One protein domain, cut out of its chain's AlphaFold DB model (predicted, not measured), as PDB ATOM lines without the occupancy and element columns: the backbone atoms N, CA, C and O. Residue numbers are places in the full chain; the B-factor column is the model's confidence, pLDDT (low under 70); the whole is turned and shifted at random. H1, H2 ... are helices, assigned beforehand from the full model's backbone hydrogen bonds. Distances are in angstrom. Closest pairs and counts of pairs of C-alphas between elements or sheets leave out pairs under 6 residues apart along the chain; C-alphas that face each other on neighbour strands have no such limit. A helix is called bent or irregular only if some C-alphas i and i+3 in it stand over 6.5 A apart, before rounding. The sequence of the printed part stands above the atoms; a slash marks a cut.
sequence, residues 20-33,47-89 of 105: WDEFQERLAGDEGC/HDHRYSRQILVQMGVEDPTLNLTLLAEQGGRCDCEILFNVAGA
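What this domain is: This is residues 20 to 33 and 47 to 89 of the 105 residues of an uncharacterized protein of Gemmatimonadetes bacterium (UniProt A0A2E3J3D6). Picture four short helices in a compact, rounded body: H2 and H4 meet near their first residues as an L, and H1 and H3 pack on this pair from two opposite sides. H1 and H3 have H2 and H4 between them and are apart from each other, and no two of the helices that touch run side by side: their lines stand at 45 degrees or more. The 57 printed residues include four named helices, in the order H1, H2, H3, H4, and no named strand; the class is all helix. The whole is compact, with a radius of gyration of the C-alphas of 9.8 A and spans of 24 by 23 by 20 A.

Where its parts are: Start at C-alpha 20, at (229.368, 136.807, 167.129); from there H1, residues 20 to 28, runs 12.1 A from first to last C-alpha. Past the cut, find C-alpha 50 at (232.656, 148.046, 154.186), where H2, residues 50 to 58, begins its 12.5 A. Next comes H3, residues 64 to 73, the longest helix with 10 residues and 14.3 A. Last is H4, residues 79 to 86, which covers 10.2 A and ends at C-alpha 86, at (222.387, 135.929, 159.037). H4 is neither bent nor irregular, but only just: C-alphas 83 and 86 are 6.0 A apart.

How they stand to each other: Begin with H2 and H4, the hubs, each touching three other helices. The two only just touch, with 3 pairs of C-alphas within 8 A; the closest, those of Ser 52 and Asp 79, are 6.0 A apart, and their lines are about perpendicular at 84 degrees. Look at Leu 27 and Ser 52, whose C-alphas, 6.4 A apart, are the closest of H1 and H2; these helices touch at a steep tilt of 45 degrees, opposite ways. H1 also touches H4, with C-alphas of Gln 24 and Leu 83 closest at 7.0 A, at a steep tilt of 46 degrees, opposite ways. Turn to H3: it touches H2, with C-alphas of Leu 56 and Pro 64 closest at 5.7 A, at a steep tilt of 48 degrees, opposite ways. H3 and H4 only just touch, with 3 pairs of C-alphas within 8 A, those of Leu 71 and Ile 82 closest at 6.8 A; they run the same way at a steep tilt of 49 degrees. H1 and H3 are apart. The helix packing is mostly crossed: of these five touching pairs, 0 are at a shallow tilt. In H1, H2, H3 and H4 every O i to N i+4 pair is within hydrogen-bond range.

The domain as a whole: The C-alphas farthest apart, those of Glu 62 and Ala 89, are 25.9 A apart. Residues 34 to 46 are not printed, and C-alphas 33 and 47 across this cut are 11.5 A apart; the link from H1 to H2 runs across it. The links from H2 to H3 and from H3 to H4, 5 residues each, are tight. In this predicted model the mean pLDDT of the printed part is 91.0, and residues 88 to 89 are under 70.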
ATOM      1  N   TRP A  20     230.388 136.456 168.109       93.12
ATOM      2  CA  TRP A  20     229.368 136.807 167.129       93.12
ATOM      3  C   TRP A  20     228.519 137.993 167.596       93.12
ATOM      4  O   TRP A  20     228.366 138.948 166.841       93.12
ATOM      5  N   ASP A  21     228.086 137.981 168.855       91.56
ATOM      6  CA  ASP A  21     227.283 139.059 169.442       91.56
ATOM      7  C   ASP A  21     228.037 140.404 169.407       91.56
ATOM      8  O   ASP A  21     227.486 141.409 168.971       91.56
ATOM      9  N   GLU A  22     229.341 140.414 169.727       93.81
ATOM     10  CA  GLU A  22     230.202 141.609 169.613       93.81
ATOM     11  C   GLU A  22     230.214 142.161 168.176       93.81
ATOM     12  O   GLU A  22     230.109 143.368 167.959       93.81
ATOM     13  N   PHE A  23     230.345 141.286 167.178       94.69
ATOM     14  CA  PHE A  23     230.329 141.689 165.774       94.69
ATOM     15  C   PHE A  23     228.968 142.271 165.366       94.69
ATOM     16  O   PHE A  23     228.920 143.324 164.727       94.69
ATOM     17  N   GLN A  24     227.874 141.609 165.752       91.69
ATOM     18  CA  GLN A  24     226.514 142.054 165.457       91.69
ATOM     19  C   GLN A  24     226.208 143.413 166.081       91.69
ATOM     20  O   GLN A  24     225.733 144.298 165.375       91.69
ATOM     21  N   GLU A  25     226.494 143.595 167.371       90.38
ATOM     22  CA  GLU A  25     226.234 144.843 168.095       90.38
ATOM     23  C   GLU A  25     226.977 146.020 167.459       90.38
ATOM     24  O   GLU A  25     226.400 147.085 167.243       90.38
ATOM     25  N   ARG A  26     228.243 145.820 167.079       93.06
ATOM     26  CA  ARG A  26     229.046 146.853 166.409       93.06
ATOM     27  C   ARG A  26     228.516 147.166 165.013       93.06
ATOM     28  O   ARG A  26     228.429 148.335 164.639       93.06
ATOM     29  N   LEU A  27     228.116 146.144 164.255       91.62
ATOM     30  CA  LEU A  27     227.553 146.324 162.916       91.62
ATOM     31  C   LEU A  27     226.167 146.983 162.957       91.62
ATOM     32  O   LEU A  27     225.844 147.779 162.077       91.62
ATOM     33  N   ALA A  28     225.360 146.685 163.974       87.06
ATOM     34  CA  ALA A  28     224.048 147.278 164.216       87.06
ATOM     35  C   ALA A  28     224.107 148.629 164.947       87.06
ATOM     36  O   ALA A  28     223.061 149.250 165.109       87.06
ATOM     37  N   GLY A  29     225.292 149.075 165.379       84.19
ATOM     38  CA  GLY A  29     225.529 150.331 166.094       84.19
ATOM     39  C   GLY A  29     226.200 151.411 165.238       84.19
ATOM     40  O   GLY A  29     226.191 151.360 164.004       84.19
ATOM     41  N   ASP A  30     226.805 152.398 165.902       83.50
ATOM     42  CA  ASP A  30     227.409 153.587 165.272       83.50
ATOM     43  C   ASP A  30     228.556 153.266 164.297       83.50
ATOM     44  O   ASP A  30     228.876 154.070 163.420       83.50
ATOM     45  N   GLU A  31     229.179 152.094 164.428       84.50
ATOM     46  CA  GLU A  31     230.269 151.654 163.551       84.50
ATOM     47  C   GLU A  31     229.781 151.084 162.210       84.50
ATOM     48  O   GLU A  31     230.594 150.884 161.303       84.50
ATOM     49  N   GLY A  32     228.477 150.828 162.066       83.75
ATOM     50  CA  GLY A  32     227.911 150.174 160.891       83.75
ATOM     51  C   GLY A  32     226.575 150.749 160.431       83.75
ATOM     52  O   GLY A  32     226.440 151.931 160.113       83.75
ATOM     53  N   CYS A  33     225.577 149.878 160.316       77.62
ATOM     54  CA  CYS A  33     224.238 150.217 159.852       77.62
ATOM     55  C   CYS A  33     223.408 150.987 160.889       77.62
ATOM     56  O   CYS A  33     222.349 151.481 160.516       77.62
ATOM     57  N   HIS A  47     224.944 148.200 149.603       91.75
ATOM     58  CA  HIS A  47     225.211 146.971 148.851       91.75
ATOM     59  C   HIS A  47     226.686 146.529 148.893       91.75
ATOM     60  O   HIS A  47     227.204 145.994 147.916       91.75
ATOM     61  N   ASP A  48     227.366 146.757 150.021       94.62
ATOM     62  CA  ASP A  48     228.732 146.292 150.265       94.62
ATOM     63  C   ASP A  48     228.944 145.873 151.730       94.62
ATOM     64  O   ASP A  48     228.015 145.915 152.542       94.62
ATOM     65  N   HIS A  49     230.162 145.409 152.031       95.94
ATOM     66  CA  HIS A  49     230.601 144.912 153.342       95.94
ATOM     67  C   HIS A  49     231.611 145.836 154.027       95.94
ATOM     68  O   HIS A  49     232.509 145.368 154.737       95.94
ATOM     69  N   ARG A  50     231.586 147.142 153.736       95.12
ATOM     70  CA  ARG A  50     232.656 148.046 154.186       95.12
ATOM     71  C   ARG A  50     232.766 148.089 155.711       95.12
ATOM     72  O   ARG A  50     233.885 148.087 156.226       95.12
ATOM     73  N   TYR A  51     231.631 148.080 156.413       94.75
ATOM     74  CA  TYR A  51     231.602 148.170 157.868       94.75
ATOM     75  C   TYR A  51     231.942 146.826 158.489       94.75
ATOM     76  O   TYR A  51     232.831 146.763 159.335       94.75
ATOM     77  N   SER A  52     231.355 145.734 157.986       95.88
ATOM     78  CA  SER A  52     231.706 144.384 158.434       95.88
ATOM     79  C   SER A  52     233.204 144.125 158.285       95.88
ATOM     80  O   SER A  52     233.849 143.664 159.222       95.88
ATOM     81  N   ARG A  53     233.804 144.501 157.145       96.81
ATOM     82  CA  ARG A  53     235.250 144.367 156.929       96.81
ATOM     83  C   ARG A  53     236.057 145.148 157.964       96.81
ATOM     84  O   ARG A  53     237.037 144.625 158.486       96.81
ATOM     85  N   GLN A  54     235.680 146.398 158.229       96.50
ATOM     86  CA  GLN A  54     236.370 147.249 159.197       96.50
ATOM     87  C   GLN A  54     236.274 146.679 160.617       96.50
ATOM     88  O   GLN A  54     237.294 146.582 161.302       96.50
ATOM     89  N   ILE A  55     235.080 146.254 161.029       96.38
ATOM     90  CA  ILE A  55     234.824 145.677 162.351       96.38
ATOM     91  C   ILE A  55     235.629 144.388 162.529       96.38
ATOM     92  O   ILE A  55     236.337 144.264 163.524       96.38
ATOM     93  N   LEU A  56     235.621 143.478 161.546       95.44
ATOM     94  CA  LEU A  56     236.410 142.238 161.584       95.44
ATOM     95  C   LEU A  56     237.913 142.521 161.759       95.44
ATOM     96  O   LEU A  56     238.565 141.899 162.597       95.44
ATOM     97  N   VAL A  57     238.459 143.508 161.039       95.62
ATOM     98  CA  VAL A  57     239.860 143.937 161.211       95.62
ATOM     99  C   VAL A  57     240.110 144.455 162.630       95.62
ATOM    100  O   VAL A  57     241.085 144.064 163.265       95.62
ATOM    101  N   GLN A  58     239.232 145.312 163.152       95.44
ATOM    102  CA  GLN A  58     239.364 145.858 164.507       95.44
ATOM    103  C   GLN A  58     239.196 144.787 165.594       95.44
ATOM    104  O   GLN A  58     239.782 144.903 166.664       95.44
ATOM    105  N   MET A  59     238.428 143.733 165.316       93.88
ATOM    106  CA  MET A  59     238.295 142.562 166.178       93.88
ATOM    107  C   MET A  59     239.545 141.671 166.174       93.88
ATOM    108  O   MET A  59     239.612 140.745 166.982       93.88
ATOM    109  N   GLY A  60     240.524 141.933 165.304       94.12
ATOM    110  CA  GLY A  60     241.736 141.125 165.172       94.12
ATOM    111  C   GLY A  60     241.535 139.843 164.364       94.12
ATOM    112  O   GLY A  60     242.300 138.902 164.536       94.12
ATOM    113  N   VAL A  61     240.511 139.786 163.507       93.31
ATOM    114  CA  VAL A  61     240.281 138.646 162.611       93.31
ATOM    115  C   VAL A  61     241.342 138.645 161.514       93.31
ATOM    116  O   VAL A  61     241.496 139.631 160.793       93.31
ATOM    117  N   GLU A  62     242.058 137.529 161.378       91.62
ATOM    118  CA  GLU A  62     243.183 137.397 160.443       91.62
ATOM    119  C   GLU A  62     242.747 137.470 158.974       91.62
ATOM    120  O   GLU A  62     243.399 138.138 158.170       91.62
ATOM    121  N   ASP A  63     241.619 136.836 158.630       93.44
ATOM    122  CA  ASP A  63     241.059 136.857 157.275       93.44
ATOM    123  C   ASP A  63     239.611 137.380 157.251       93.44
ATOM    124  O   ASP A  63     238.642 136.609 157.243       93.44
ATOM    125  N   PRO A  64     239.431 138.711 157.204       94.06
ATOM    126  CA  PRO A  64     238.118 139.315 157.030       94.06
ATOM    127  C   PRO A  64     237.444 138.899 155.719       94.06
ATOM    128  O   PRO A  64     236.223 138.834 155.664       94.06
ATOM    129  N   THR A  65     238.205 138.618 154.655       95.00
ATOM    130  CA  THR A  65     237.633 138.289 153.341       95.00
ATOM    131  C   THR A  65     236.940 136.936 153.383       95.00
ATOM    132  O   THR A  65     235.788 136.840 152.968       95.00
ATOM    133  N   LEU A  66     237.603 135.919 153.940       93.56
ATOM    134  CA  LEU A  66     237.010 134.597 154.132       93.56
ATOM    135  C   LEU A  66     235.733 134.679 154.975       93.56
ATOM    136  O   LEU A  66     234.711 134.106 154.604       93.56
ATOM    137  N   ASN A  67     235.766 135.440 156.071       94.44
ATOM    138  CA  ASN A  67     234.597 135.664 156.919       94.44
ATOM    139  C   ASN A  67     233.426 136.273 156.137       94.44
ATOM    140  O   ASN A  67     232.307 135.769 156.208       94.44
ATOM    141  N   LEU A  68     233.678 137.301 155.325       95.50
ATOM    142  CA  LEU A  68     232.646 137.912 154.485       95.50
ATOM    143  C   LEU A  68     232.114 136.959 153.410       95.50
ATOM    144  O   LEU A  68     230.918 136.976 153.132       95.50
ATOM    145  N   THR A  69     232.961 136.103 152.830       95.12
ATOM    146  CA  THR A  69     232.513 135.053 151.902       95.12
ATOM    147  C   THR A  69     231.554 134.084 152.592       95.12
ATOM    148  O   THR A  69     230.467 133.838 152.075       95.12
ATOM    149  N   LEU A  70     231.901 133.609 153.789       92.50
ATOM    150  CA  LEU A  70     231.063 132.690 154.567       92.50
ATOM    151  C   LEU A  70     229.728 133.322 154.980       92.50
ATOM    152  O   LEU A  70     228.694 132.653 154.988       92.50
ATOM    153  N   LEU A  71     229.728 134.612 155.324       94.25
ATOM    154  CA  LEU A  71     228.505 135.350 155.640       94.25
ATOM    155  C   LEU A  71     227.645 135.575 154.389       94.25
ATOM    156  O   LEU A  71     226.425 135.432 154.449       94.25
ATOM    157  N   ALA A  72     228.260 135.851 153.237       94.06
ATOM    158  CA  ALA A  72     227.554 135.990 151.965       94.06
ATOM    159  C   ALA A  72     226.888 134.678 151.515       94.06
ATOM    160  O   ALA A  72     225.770 134.710 150.996       94.06
ATOM    161  N   GLU A  73     227.529 133.528 151.757       93.06
ATOM    162  CA  GLU A  73     226.949 132.194 151.531       93.06
ATOM    163  C   GLU A  73     225.717 131.930 152.412       93.06
ATOM    164  O   GLU A  73     224.792 131.240 151.986       93.06
ATOM    165  N   GLN A  74     225.662 132.537 153.601       90.69
ATOM    166  CA  GLN A  74     224.516 132.493 154.520       90.69
ATOM    167  C   GLN A  74     223.447 133.557 154.214       90.69
ATOM    168  O   GLN A  74     222.469 133.681 154.944       90.69
ATOM    169  N   GLY A  75     223.601 134.317 153.127       92.06
ATOM    170  CA  GLY A  75     222.640 135.335 152.703       92.06
ATOM    171  C   GLY A  75     222.965 136.757 153.150       92.06
ATOM    172  O   GLY A  75     222.159 137.640 152.883       92.06
ATOM    173  N   GLY A  76     224.121 137.002 153.773       94.12
ATOM    174  CA  GLY A  76     224.611 138.327 154.152       94.12
ATOM    175  C   GLY A  76     225.505 138.960 153.086       94.12
ATOM    176  O   GLY A  76     226.710 139.070 153.296       94.12
ATOM    177  N   ARG A  77     224.968 139.356 151.923       95.81
ATOM    178  CA  ARG A  77     225.771 139.889 150.794       95.81
ATOM    179  C   ARG A  77     226.060 141.391 150.903       95.81
ATOM    180  O   ARG A  77     226.863 141.908 150.133       95.81
ATOM    181  N   CYS A  78     225.444 142.068 151.868       94.94
ATOM    182  CA  CYS A  78     225.804 143.401 152.356       94.94
ATOM    183  C   CYS A  78     225.793 143.426 153.887       94.94
ATOM    184  O   CYS A  78     225.214 142.540 154.513       94.94
ATOM    185  N   ASP A  79     226.338 144.492 154.475       92.81
ATOM    186  CA  ASP A  79     226.261 144.778 155.918       92.81
ATOM    187  C   ASP A  79     224.821 144.655 156.471       92.81
ATOM    188  O   ASP A  79     224.574 144.034 157.500       92.81
ATOM    189  N   CYS A  80     223.842 145.161 155.723       90.06
ATOM    190  CA  CYS A  80     222.418 145.050 156.027       90.06
ATOM    191  C   CYS A  80     221.892 143.614 156.063       90.06
ATOM    192  O   CYS A  80     221.203 143.208 156.990       90.06
ATOM    193  N   GLU A  81     222.198 142.844 155.027       92.31
ATOM    194  CA  GLU A  81     221.742 141.469 154.891       92.31
ATOM    195  C   GLU A  81     222.423 140.557 155.916       92.31
ATOM    196  O   GLU A  81     221.842 139.554 156.312       92.31
ATOM    197  N   ILE A  82     223.619 140.905 156.399       93.56
ATOM    198  CA  ILE A  82     224.220 140.224 157.550       93.56
ATOM    199  C   ILE A  82     223.315 140.387 158.780       93.56
ATOM    200  O   ILE A  82     223.018 139.396 159.441       93.56
ATOM    201  N   LEU A  83     222.810 141.595 159.051       88.94
ATOM    202  CA  LEU A  83     221.893 141.848 160.171       88.94
ATOM    203  C   LEU A  83     220.505 141.207 159.970       88.94
ATOM    204  O   LEU A  83     219.957 140.611 160.893       88.94
ATOM    205  N   PHE A  84     219.933 141.288 158.768       85.69
ATOM    206  CA  PHE A  84     218.580 140.777 158.516       85.69
ATOM    207  C   PHE A  84     218.531 139.259 158.297       85.69
ATOM    208  O   PHE A  84     217.656 138.588 158.837       85.69
ATOM    209  N   ASN A  85     219.464 138.703 157.517       88.81
ATOM    210  CA  ASN A  85     219.385 137.319 157.037       88.81
ATOM    211  C   ASN A  85     220.265 136.350 157.835       88.81
ATOM    212  O   ASN A  85     219.912 135.179 157.951       88.81
ATOM    213  N   VAL A  86     221.408 136.808 158.364       89.44
ATOM    214  CA  VAL A  86     222.387 135.929 159.037       89.44
ATOM    215  C   VAL A  86     222.272 136.013 160.553       89.44
ATOM    216  O   VAL A  86     222.228 134.999 161.242       89.44
ATOM    217  N   ALA A  87     222.196 137.232 161.079       82.56
ATOM    218  CA  ALA A  87     222.014 137.505 162.495       82.56
ATOM    219  C   ALA A  87     220.624 137.122 163.009       82.56
ATOM    220  O   ALA A  87     220.439 137.000 164.218       82.56
ATOM    221  N   GLY A  88     219.666 136.945 162.094       66.62
ATOM    222  CA  GLY A  88     218.284 136.651 162.429       66.62
ATOM    223  C   GLY A  88     217.673 137.712 163.333       66.62
ATOM    224  O   GLY A  88     216.833 137.338 164.139       66.62
ATOM    225  N   ALA A  89     218.120 138.977 163.238       55.09
ATOM    226  CA  ALA A  89     217.676 140.078 164.088       55.09
ATOM    227  C   ALA A  89     216.141 140.202 164.005       55.09
ATOM    228  O   ALA A  89     215.630 140.773 163.037       55.09
TER     229      ALA A  89